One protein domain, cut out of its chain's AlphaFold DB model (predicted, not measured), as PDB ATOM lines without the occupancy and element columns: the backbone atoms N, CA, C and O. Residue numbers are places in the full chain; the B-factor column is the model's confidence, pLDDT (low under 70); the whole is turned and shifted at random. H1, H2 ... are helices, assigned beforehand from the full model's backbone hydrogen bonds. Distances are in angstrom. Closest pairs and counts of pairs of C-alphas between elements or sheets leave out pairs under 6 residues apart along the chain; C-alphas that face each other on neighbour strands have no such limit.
ATOM      1  N   VAL A   4     179.688 150.710 161.883       74.19
ATOM      2  CA  VAL A   4     180.793 151.243 162.682       74.19
ATOM      3  C   VAL A   4     180.223 152.038 163.852       74.19
ATOM      4  O   VAL A   4     179.457 152.988 163.665       74.19
ATOM      5  N   LYS A   5     180.614 151.678 165.081       75.81
ATOM      6  CA  LYS A   5     180.265 152.456 166.274       75.81
ATOM      7  C   LYS A   5     180.871 153.854 166.160       75.81
ATOM      8  O   LYS A   5     182.088 154.002 166.075       75.81
ATOM      9  N   VAL A   6     180.015 154.869 166.205       79.81
ATOM     10  CA  VAL A   6     180.435 156.266 166.077       79.81
ATOM     11  C   VAL A   6     181.309 156.663 167.263       79.81
ATOM     12  O   VAL A   6     180.871 156.661 168.419       79.81
ATOM     13  N   THR A   7     182.557 157.016 166.974       88.06
ATOM     14  CA  THR A   7     183.493 157.550 167.966       88.06
ATOM     15  C   THR A   7     183.292 159.053 168.153       88.06
ATOM     16  O   THR A   7     182.723 159.742 167.306       88.06
ATOM     17  N   TRP A   8     183.796 159.594 169.266       86.12
ATOM     18  CA  TRP A   8     183.754 161.037 169.532       86.12
ATOM     19  C   TRP A   8     184.451 161.864 168.445       86.12
ATOM     20  O   TRP A   8     183.958 162.925 168.079       86.12
ATOM     21  N   VAL A   9     185.550 161.352 167.885       88.81
ATOM     22  CA  VAL A   9     186.297 162.023 166.809       88.81
ATOM     23  C   VAL A   9     185.470 162.088 165.524       88.81
ATOM     24  O   VAL A   9     185.417 163.128 164.872       88.81
ATOM     25  N   GLN A  10     184.775 161.003 165.175       88.44
ATOM     26  CA  GLN A  10     183.901 160.974 164.001       88.44
ATOM     27  C   GLN A  10     182.707 161.921 164.165       88.44
ATOM     28  O   GLN A  10     182.414 162.695 163.253       88.44
ATOM     29  N   ALA A  11     182.066 161.917 165.339       89.56
ATOM     30  CA  ALA A  11     180.984 162.848 165.653       89.56
ATOM     31  C   ALA A  11     181.455 164.310 165.582       89.56
ATOM     32  O   ALA A  11     180.771 165.137 164.986       89.56
ATOM     33  N   ALA A  12     182.643 164.620 166.111       91.19
ATOM     34  CA  ALA A  12     183.229 165.956 166.040       91.19
ATOM     35  C   ALA A  12     183.541 166.386 164.599       91.19
ATOM     36  O   ALA A  12     183.271 167.526 164.238       91.19
ATOM     37  N   ARG A  13     184.048 165.485 163.746       92.00
ATOM     38  CA  ARG A  13     184.330 165.781 162.329       92.00
ATOM     39  C   ARG A  13     183.059 166.128 161.551       92.00
ATOM     40  O   ARG A  13     183.055 167.076 160.768       92.00
ATOM     41  N   ILE A  14     181.982 165.378 161.779       90.81
ATOM     42  CA  ILE A  14     180.678 165.624 161.147       90.81
ATOM     43  C   ILE A  14     180.057 166.903 161.699       90.81
ATOM     44  O   ILE A  14     179.616 167.751 160.923       90.81
ATOM     45  N   TRP A  15     180.079 167.067 163.023       93.19
ATOM     46  CA  TRP A  15     179.614 168.283 163.675       93.19
ATOM     47  C   TRP A  15     180.346 169.506 163.126       93.19
ATOM     48  O   TRP A  15     179.685 170.457 162.730       93.19
ATOM     49  N   TRP A  16     181.675 169.459 163.002       92.06
ATOM     50  CA  TRP A  16     182.468 170.560 162.459       92.06
ATOM     51  C   TRP A  16     182.073 170.883 161.020       92.06
ATOM     52  O   TRP A  16     181.825 172.043 160.708       92.06
ATOM     53  N   SER A  17     181.934 169.858 160.168       92.25
ATOM     54  CA  SER A  17     181.469 169.995 158.781       92.25
ATOM     55  C   SER A  17     180.147 170.770 158.691       92.25
ATOM     56  O   SER A  17     179.983 171.641 157.836       92.25
ATOM     57  N   TRP A  18     179.202 170.493 159.584       91.56
ATOM     58  CA  TRP A  18     177.948 171.239 159.659       91.56
ATOM     59  C   TRP A  18     178.126 172.636 160.286       91.56
ATOM     60  O   TRP A  18     177.627 173.622 159.748       91.56
ATOM     61  N   ALA A  19     178.879 172.731 161.383       91.88
ATOM     62  CA  ALA A  19     179.007 173.928 162.205       91.88
ATOM     63  C   ALA A  19     179.599 175.116 161.439       91.88
ATOM     64  O   ALA A  19     179.027 176.201 161.487       91.88
ATOM     65  N   TRP A  20     180.690 174.938 160.684       90.69
ATOM     66  CA  TRP A  20     181.290 176.060 159.947       90.69
ATOM     67  C   TRP A  20     180.366 176.590 158.841       90.69
ATOM     68  O   TRP A  20     180.303 177.798 158.620       90.69
ATOM     69  N   ARG A  21     179.594 175.712 158.185       92.06
ATOM     70  CA  ARG A  21     178.609 176.115 157.166       92.06
ATOM     71  C   ARG A  21     177.468 176.907 157.782       92.06
ATOM     72  O   ARG A  21     176.995 177.864 157.183       92.06
ATOM     73  N   PHE A  22     177.041 176.516 158.976       90.50
ATOM     74  CA  PHE A  22     176.033 177.249 159.727       90.50
ATOM     75  C   PHE A  22     176.558 178.615 160.194       90.50
ATOM     76  O   PHE A  22     175.857 179.616 160.050       90.50
ATOM     77  N   LEU A  23     177.809 178.681 160.665       91.00
ATOM     78  CA  LEU A  23     178.459 179.922 161.106       91.00
ATOM     79  C   LEU A  23     178.556 180.981 160.006       91.00
ATOM     80  O   LEU A  23     178.385 182.162 160.299       91.00
ATOM     81  N   ILE A  24     178.765 180.576 158.748       93.12
ATOM     82  CA  ILE A  24     178.778 181.502 157.601       93.12
ATOM     83  C   ILE A  24     177.484 182.318 157.515       93.12
ATOM     84  O   ILE A  24     177.525 183.473 157.109       93.12
ATOM     85  N   TRP A  25     176.348 181.751 157.919       90.62
ATOM     86  CA  TRP A  25     175.061 182.443 157.889       90.62
ATOM     87  C   TRP A  25     174.729 183.124 159.212       90.62
ATOM     88  O   TRP A  25     174.205 184.240 159.230       90.62
ATOM     89  N   THR A  26     175.038 182.478 160.335       88.56
ATOM     90  CA  THR A  26     174.658 183.004 161.647       88.56
ATOM     91  C   THR A  26     175.539 184.145 162.118       88.56
ATOM     92  O   THR A  26     175.004 185.069 162.718       88.56
ATOM     93  N   VAL A  27     176.844 184.143 161.826       91.00
ATOM     94  CA  VAL A  27     177.744 185.222 162.260       91.00
ATOM     95  C   VAL A  27     177.380 186.556 161.602       91.00
ATOM     96  O   VAL A  27     177.157 187.508 162.348       91.00
ATOM     97  N   PRO A  28     177.223 186.668 160.267       93.00
ATOM     98  CA  PRO A  28     176.814 187.931 159.654       93.00
ATOM     99  C   PRO A  28     175.455 188.408 160.162       93.00
ATOM    100  O   PRO A  28     175.292 189.582 160.479       93.00
ATOM    101  N   THR A  29     174.499 187.489 160.312       92.44
ATOM    102  CA  THR A  29     173.169 187.813 160.838       92.44
ATOM    103  C   THR A  29     173.264 188.343 162.270       92.44
ATOM    104  O   THR A  29     172.743 189.412 162.566       92.44
ATOM    105  N   ALA A  30     173.988 187.652 163.152       88.81
ATOM    106  CA  ALA A  30     174.180 188.074 164.536       88.81
ATOM    107  C   ALA A  30     174.899 189.426 164.639       88.81
ATOM    108  O   ALA A  30     174.523 190.243 165.474       88.81
ATOM    109  N   VAL A  31     175.885 189.688 163.776       89.88
ATOM    110  CA  VAL A  31     176.571 190.985 163.703       89.88
ATOM    111  C   VAL A  31     175.606 192.086 163.275       89.88
ATOM    112  O   VAL A  31     175.567 193.122 163.929       89.88
ATOM    113  N   LEU A  32     174.800 191.868 162.232       92.69
ATOM    114  CA  LEU A  32     173.828 192.859 161.761       92.69
ATOM    115  C   LEU A  32     172.801 193.195 162.849       92.69
ATOM    116  O   LEU A  32     172.610 194.364 163.171       92.69
ATOM    117  N   PHE A  33     172.200 192.179 163.470       91.44
ATOM    118  CA  PHE A  33     171.239 192.377 164.556       91.44
ATOM    119  C   PHE A  33     171.882 193.003 165.798       91.44
ATOM    120  O   PHE A  33     171.328 193.941 166.373       91.44
ATOM    121  N   GLY A  34     173.056 192.518 166.204       86.69
ATOM    122  CA  GLY A  34     173.798 193.044 167.348       86.69
ATOM    123  C   GLY A  34     174.204 194.502 167.147       86.69
ATOM    124  O   GLY A  34     174.062 195.305 168.065       86.69
ATOM    125  N   PHE A  35     174.623 194.867 165.934       87.06
ATOM    126  CA  PHE A  35     174.911 196.247 165.560       87.06
ATOM    127  C   PHE A  35     173.658 197.124 165.629       87.06
ATOM    128  O   PHE A  35     173.713 198.199 166.221       87.06
ATOM    129  N   SER A  36     172.516 196.670 165.101       90.38
ATOM    130  CA  SER A  36     171.257 197.427 165.179       90.38
ATOM    131  C   SER A  36     170.804 197.670 166.622       90.38
ATOM    132  O   SER A  36     170.414 198.786 166.962       90.38
ATOM    133  N   ILE A  37     170.892 196.653 167.482       87.75
ATOM    134  CA  ILE A  37     170.546 196.770 168.905       87.75
ATOM    135  C   ILE A  37     171.541 197.686 169.622       87.75
ATOM    136  O   ILE A  37     171.129 198.583 170.353       87.75
ATOM    137  N   GLY A  38     172.842 197.498 169.395       85.31
ATOM    138  CA  GLY A  38     173.889 198.330 169.985       85.31
ATOM    139  C   GLY A  38     173.745 199.801 169.602       85.31
ATOM    140  O   GLY A  38     173.858 200.667 170.464       85.31
ATOM    141  N   LEU A  39     173.408 200.086 168.340       87.50
ATOM    142  CA  LEU A  39     173.136 201.440 167.864       87.50
ATOM    143  C   LEU A  39     171.926 202.053 168.586       87.50
ATOM    144  O   LEU A  39     172.009 203.185 169.056       87.50
ATOM    145  N   ALA A  40     170.831 201.301 168.737       87.62
ATOM    146  CA  ALA A  40     169.652 201.757 169.476       87.62
ATOM    147  C   ALA A  40     169.962 202.040 170.958       87.62
ATOM    148  O   ALA A  40     169.561 203.073 171.484       87.62
ATOM    149  N   LEU A  41     170.718 201.163 171.625       84.81
ATOM    150  CA  LEU A  41     171.125 201.348 173.022       84.81
ATOM    151  C   LEU A  41     172.073 202.542 173.200       84.81
ATOM    152  O   LEU A  41     171.936 203.284 174.172       84.81
ATOM    153  N   ALA A  42     172.979 202.766 172.244       84.75
ATOM    154  CA  ALA A  42     173.865 203.926 172.234       84.75
ATOM    155  C   ALA A  42     173.080 205.241 172.102       84.75
ATOM    156  O   ALA A  42     173.356 206.185 172.841       84.75
ATOM    157  N   PHE A  43     172.054 205.290 171.241       88.19
ATOM    158  CA  PHE A  43     171.136 206.435 171.161       88.19
ATOM    159  C   PHE A  43     170.378 206.693 172.475       88.19
ATOM    160  O   PHE A  43     170.031 207.836 172.759       88.19
ATOM    161  N   LEU A  44     170.144 205.653 173.281       89.00
ATOM    162  CA  LEU A  44     169.480 205.740 174.587       89.00
ATOM    163  C   LEU A  44     170.447 206.001 175.760       89.00
ATOM    164  O   LEU A  44     169.994 206.129 176.895       89.00
ATOM    165  N   GLY A  45     171.761 206.079 175.517       86.00
ATOM    166  CA  GLY A  45     172.769 206.346 176.551       86.00
ATOM    167  C   GLY A  45     172.991 205.205 177.555       86.00
ATOM    168  O   GLY A  45     173.491 205.452 178.651       86.00
ATOM    169  N   ILE A  55     180.952 185.384 179.627       80.81
ATOM    170  CA  ILE A  55     179.666 184.740 179.332       80.81
ATOM    171  C   ILE A  55     179.671 184.177 177.907       80.81
ATOM    172  O   ILE A  55     179.253 183.038 177.691       80.81
ATOM    173  N   GLN A  56     180.199 184.934 176.941       84.50
ATOM    174  CA  GLN A  56     180.312 184.488 175.551       84.50
ATOM    175  C   GLN A  56     181.258 183.291 175.403       84.50
ATOM    176  O   GLN A  56     180.898 182.308 174.756       84.50
ATOM    177  N   GLY A  57     182.438 183.337 176.031       85.00
ATOM    178  CA  GLY A  57     183.413 182.246 175.978       85.00
ATOM    179  C   GLY A  57     182.881 180.952 176.595       85.00
ATOM    180  O   GLY A  57     182.981 179.884 175.988       85.00
ATOM    181  N   PHE A  58     182.250 181.045 177.769       87.69
ATOM    182  CA  PHE A  58     181.651 179.886 178.431       87.69
ATOM    183  C   PHE A  58     180.457 179.325 177.644       87.69
ATOM    184  O   PHE A  58     180.360 178.112 177.442       87.69
ATOM    185  N   GLY A  59     179.590 180.200 177.127       87.81
ATOM    186  CA  GLY A  59     178.466 179.810 176.275       87.81
ATOM    187  C   GLY A  59     178.913 179.109 174.992       87.81
ATOM    188  O   GLY A  59     178.352 178.075 174.629       87.81
ATOM    189  N   ALA A  60     179.968 179.607 174.340       88.31
ATOM    190  CA  ALA A  60     180.543 178.979 173.155       88.31
ATOM    191  C   ALA A  60     181.103 177.583 173.465       88.31
ATOM    192  O   ALA A  60     180.800 176.631 172.748       88.31
ATOM    193  N   ALA A  61     181.861 177.432 174.557       89.75
ATOM    194  CA  ALA A  61     182.418 176.143 174.966       89.75
ATOM    195  C   ALA A  61     181.321 175.098 175.237       89.75
ATOM    196  O   ALA A  61     181.401 173.971 174.736       89.75
ATOM    197  N   LEU A  62     180.263 175.482 175.960       92.25
ATOM    198  CA  LEU A  62     179.111 174.609 176.185       92.25
ATOM    199  C   LEU A  62     178.396 174.273 174.873       92.25
ATOM    200  O   LEU A  62     178.084 173.108 174.636       92.25
ATOM    201  N   GLY A  63     178.182 175.258 174.000       89.81
ATOM    202  CA  GLY A  63     177.548 175.055 172.698       89.81
ATOM    203  C   GLY A  63     178.304 174.053 171.821       89.81
ATOM    204  O   GLY A  63     177.686 173.173 171.222       89.81
ATOM    205  N   ILE A  64     179.638 174.126 171.798       90.88
ATOM    206  CA  ILE A  64     180.493 173.173 171.075       90.88
ATOM    207  C   ILE A  64     180.345 171.771 171.673       90.88
ATOM    208  O   ILE A  64     180.048 170.818 170.948       90.88
ATOM    209  N   PHE A  65     180.510 171.633 172.991       91.75
ATOM    210  CA  PHE A  65     180.432 170.336 173.663       91.75
ATOM    211  C   PHE A  65     179.067 169.668 173.457       91.75
ATOM    212  O   PHE A  65     178.994 168.524 172.995       91.75
ATOM    213  N   PHE A  66     177.979 170.388 173.739       92.00
ATOM    214  CA  PHE A  66     176.624 169.868 173.577       92.00
ATOM    215  C   PHE A  66     176.256 169.649 172.108       92.00
ATOM    216  O   PHE A  66     175.532 168.702 171.808       92.00
ATOM    217  N   GLY A  67     176.795 170.443 171.180       90.50
ATOM    218  CA  GLY A  67     176.625 170.234 169.744       90.50
ATOM    219  C   GLY A  67     177.234 168.911 169.268       90.50
ATOM    220  O   GLY A  67     176.565 168.124 168.592       90.50
ATOM    221  N   ILE A  68     178.471 168.619 169.678       91.62
ATOM    222  CA  ILE A  68     179.138 167.343 169.371       91.62
ATOM    223  C   ILE A  68     178.400 166.180 170.045       91.62
ATOM    224  O   ILE A  68     178.165 165.142 169.420       91.62
ATOM    225  N   PHE A  69     177.992 166.350 171.306       91.19
ATOM    226  CA  PHE A  69     177.225 165.351 172.048       91.19
ATOM    227  C   PHE A  69     175.883 165.032 171.374       91.19
ATOM    228  O   PHE A  69     175.531 163.859 171.225       91.19
ATOM    229  N   ALA A  70     175.151 166.049 170.916       91.12
ATOM    230  CA  ALA A  70     173.897 165.878 170.194       91.12
ATOM    231  C   ALA A  70     174.103 165.103 168.887       91.12
ATOM    232  O   ALA A  70     173.392 164.128 168.650       91.12
ATOM    233  N   MET A  71     175.118 165.454 168.087       90.62
ATOM    234  CA  MET A  71     175.438 164.722 166.854       90.62
ATOM    235  C   MET A  71     175.765 163.254 167.122       90.62
ATOM    236  O   MET A  71     175.234 162.367 166.454       90.62
ATOM    237  N   LYS A  72     176.568 162.978 168.155       88.12
ATOM    238  CA  LYS A  72     176.876 161.607 168.570       88.12
ATOM    239  C   LYS A  72     175.610 160.822 168.943       88.12
ATOM    240  O   LYS A  72     175.472 159.670 168.540       88.12
ATOM    241  N   ASN A  73     174.685 161.431 169.689       88.81
ATOM    242  CA  ASN A  73     173.429 160.783 170.076       88.81
ATOM    243  C   ASN A  73     172.492 160.556 168.886       88.81
ATOM    244  O   ASN A  73     171.905 159.484 168.781       88.81
ATOM    245  N   ILE A  74     172.371 161.531 167.981       88.75
ATOM    246  CA  ILE A  74     171.535 161.427 166.776       88.75
ATOM    247  C   ILE A  74     171.994 160.258 165.904       88.75
ATOM    248  O   ILE A  74     171.171 159.458 165.473       88.75
ATOM    249  N   MET A  75     173.304 160.109 165.699       85.06
ATOM    250  CA  MET A  75     173.853 158.993 164.922       85.06
ATOM    251  C   MET A  75     173.743 157.638 165.640       85.06
ATOM    252  O   MET A  75     173.748 156.587 165.008       85.06
ATOM    253  N   GLY A  76     173.647 157.640 166.972       82.12
ATOM    254  CA  GLY A  76     173.399 156.430 167.756       82.12
ATOM    255  C   GLY A  76     171.928 156.007 167.802       82.12
ATOM    256  O   GLY A  76     171.636 154.882 168.205       82.12
ATOM    257  N   LYS A  77     170.996 156.886 167.410       84.75
ATOM    258  CA  LYS A  77     169.553 156.673 167.553       84.75
ATOM    259  C   LYS A  77     168.953 156.039 166.296       84.75
ATOM    260  O   LYS A  77     169.277 156.415 165.173       84.75
ATOM    261  N   GLN A  78     168.036 155.094 166.497       83.38
ATOM    262  CA  GLN A  78     167.132 154.632 165.446       83.38
ATOM    263  C   GLN A  78     165.903 155.545 165.408       83.38
ATOM    264  O   GLN A  78     165.259 155.768 166.436       83.38
ATOM    265  N   PHE A  79     165.594 156.093 164.236       86.00
ATOM    266  CA  PHE A  79     164.361 156.832 163.986       86.00
ATOM    267  C   PHE A  79     163.348 155.904 163.311       86.00
ATOM    268  O   PHE A  79     163.713 154.894 162.707       86.00
ATOM    269  N   ASN A  80     162.059 156.233 163.413       82.88
ATOM    270  CA  ASN A  80     161.012 155.437 162.781       82.88
ATOM    271  C   ASN A  80     161.102 155.576 161.250       82.88
ATOM    272  O   ASN A  80     160.642 156.569 160.690       82.88
ATOM    273  N   GLY A  81     161.755 154.610 160.597       81.62
ATOM    274  CA  GLY A  81     161.950 154.562 159.145       81.62
ATOM    275  C   GLY A  81     163.369 154.865 158.646       81.62
ATOM    276  O   GLY A  81     163.634 154.629 157.472       81.62
ATOM    277  N   PHE A  82     164.298 155.342 159.488       83.31
ATOM    278  CA  PHE A  82     165.697 155.558 159.079       83.31
ATOM    279  C   PHE A  82     166.685 155.610 160.260       83.31
ATOM    280  O   PHE A  82     166.321 155.860 161.409       83.31
ATOM    281  N   LYS A  83     167.973 155.396 159.978       84.50
ATOM    282  CA  LYS A  83     169.089 155.538 160.928       84.50
ATOM    283  C   LYS A  83     170.256 156.207 160.210       84.50
ATOM    284  O   LYS A  83     170.535 155.885 159.058       84.50
ATOM    285  N   ILE A  84     170.944 157.120 160.889       83.75
ATOM    286  CA  ILE A  84     172.165 157.740 160.363       83.75
ATOM    287  C   ILE A  84     173.346 156.898 160.837       83.75
ATOM    288  O   ILE A  84     173.641 156.869 162.027       83.75
ATOM    289  N   MET A  85     174.014 156.200 159.921       82.25
ATOM    290  CA  MET A  85     175.128 155.303 160.238       82.25
ATOM    291  C   MET A  85     176.363 155.619 159.401       82.25
ATOM    292  O   MET A  85     176.263 156.004 158.238       82.25
ATOM    293  N   LEU A  86     177.536 155.435 160.006       81.44
ATOM    294  CA  LEU A  86     178.798 155.471 159.282       81.44
ATOM    295  C   LEU A  86     179.038 154.119 158.629       81.44
ATOM    296  O   LEU A  86     179.079 153.091 159.306       81.44
ATOM    297  N   VAL A  87     179.212 154.146 157.314       82.88
ATOM    298  CA  VAL A  87     179.607 152.985 156.525       82.88
ATOM    299  C   VAL A  87     181.100 153.094 156.271       82.88
ATOM    300  O   VAL A  87     181.592 154.151 155.878       82.88
ATOM    301  N   LYS A  88     181.830 152.007 156.512       79.00
ATOM    302  CA  LYS A  88     183.240 151.931 156.143       79.00
ATOM    303  C   LYS A  88     183.342 151.891 154.618       79.00
ATOM    304  O   LYS A  88     182.930 150.909 154.002       79.00
TER     305      LYS A  88
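AT A GLANCE: This is residues 4 to 45 and 55 to 88 of the 92 residues of an uncharacterized protein of Paraglaciecola mesophila KMM 241 (UniProt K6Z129). Two helices make a narrow V: the first part of H1 packs on the later part of H2, and their other ends stick out free, residues 20 to 45 and 55 to 63. A stretch with no named element, residues 77 to 88, lies at the closed end. The printed part has 76 residues, with H1 then H2 and no named strand, all helix. It is an extended rod, radius of gyration of the C-alphas 17.7 A, spanning 57 by 25 by 21 A.

IN THESE COORDINATES: H1, residues 8 to 43, begins at C-alpha 8 (183.754, 161.037, 169.532) and is 47.1 A long, with a kink of 44 degrees near residue 21. H2, residues 55 to 76, is 31.2 A long and ends at C-alpha 76 (173.399, 156.430, 167.756).

HOW THE PARTS SIT: H1, with residues 8 to 15 alone, touches residues 67 to 72 of H2; the closest C-alphas, of Ala 11 and Lys 72, are 5.2 A apart. They run opposite ways at 36 degrees, only just a steep tilt. Every O i to N i+4 pair is within hydrogen-bond range in H2, 29 of 32 in H1. Residues 78 to 79 pair with 82 to 83, antiparallel.

THE WHOLE: The C-alphas farthest apart, of Gly 45 and Lys 88, are 59.1 A apart. Residues 46 to 54, in the link from H1 to H2, are not printed; C-alphas 45 and 55 are 22.8 A apart across the cut. No printed residue has pLDDT under 70.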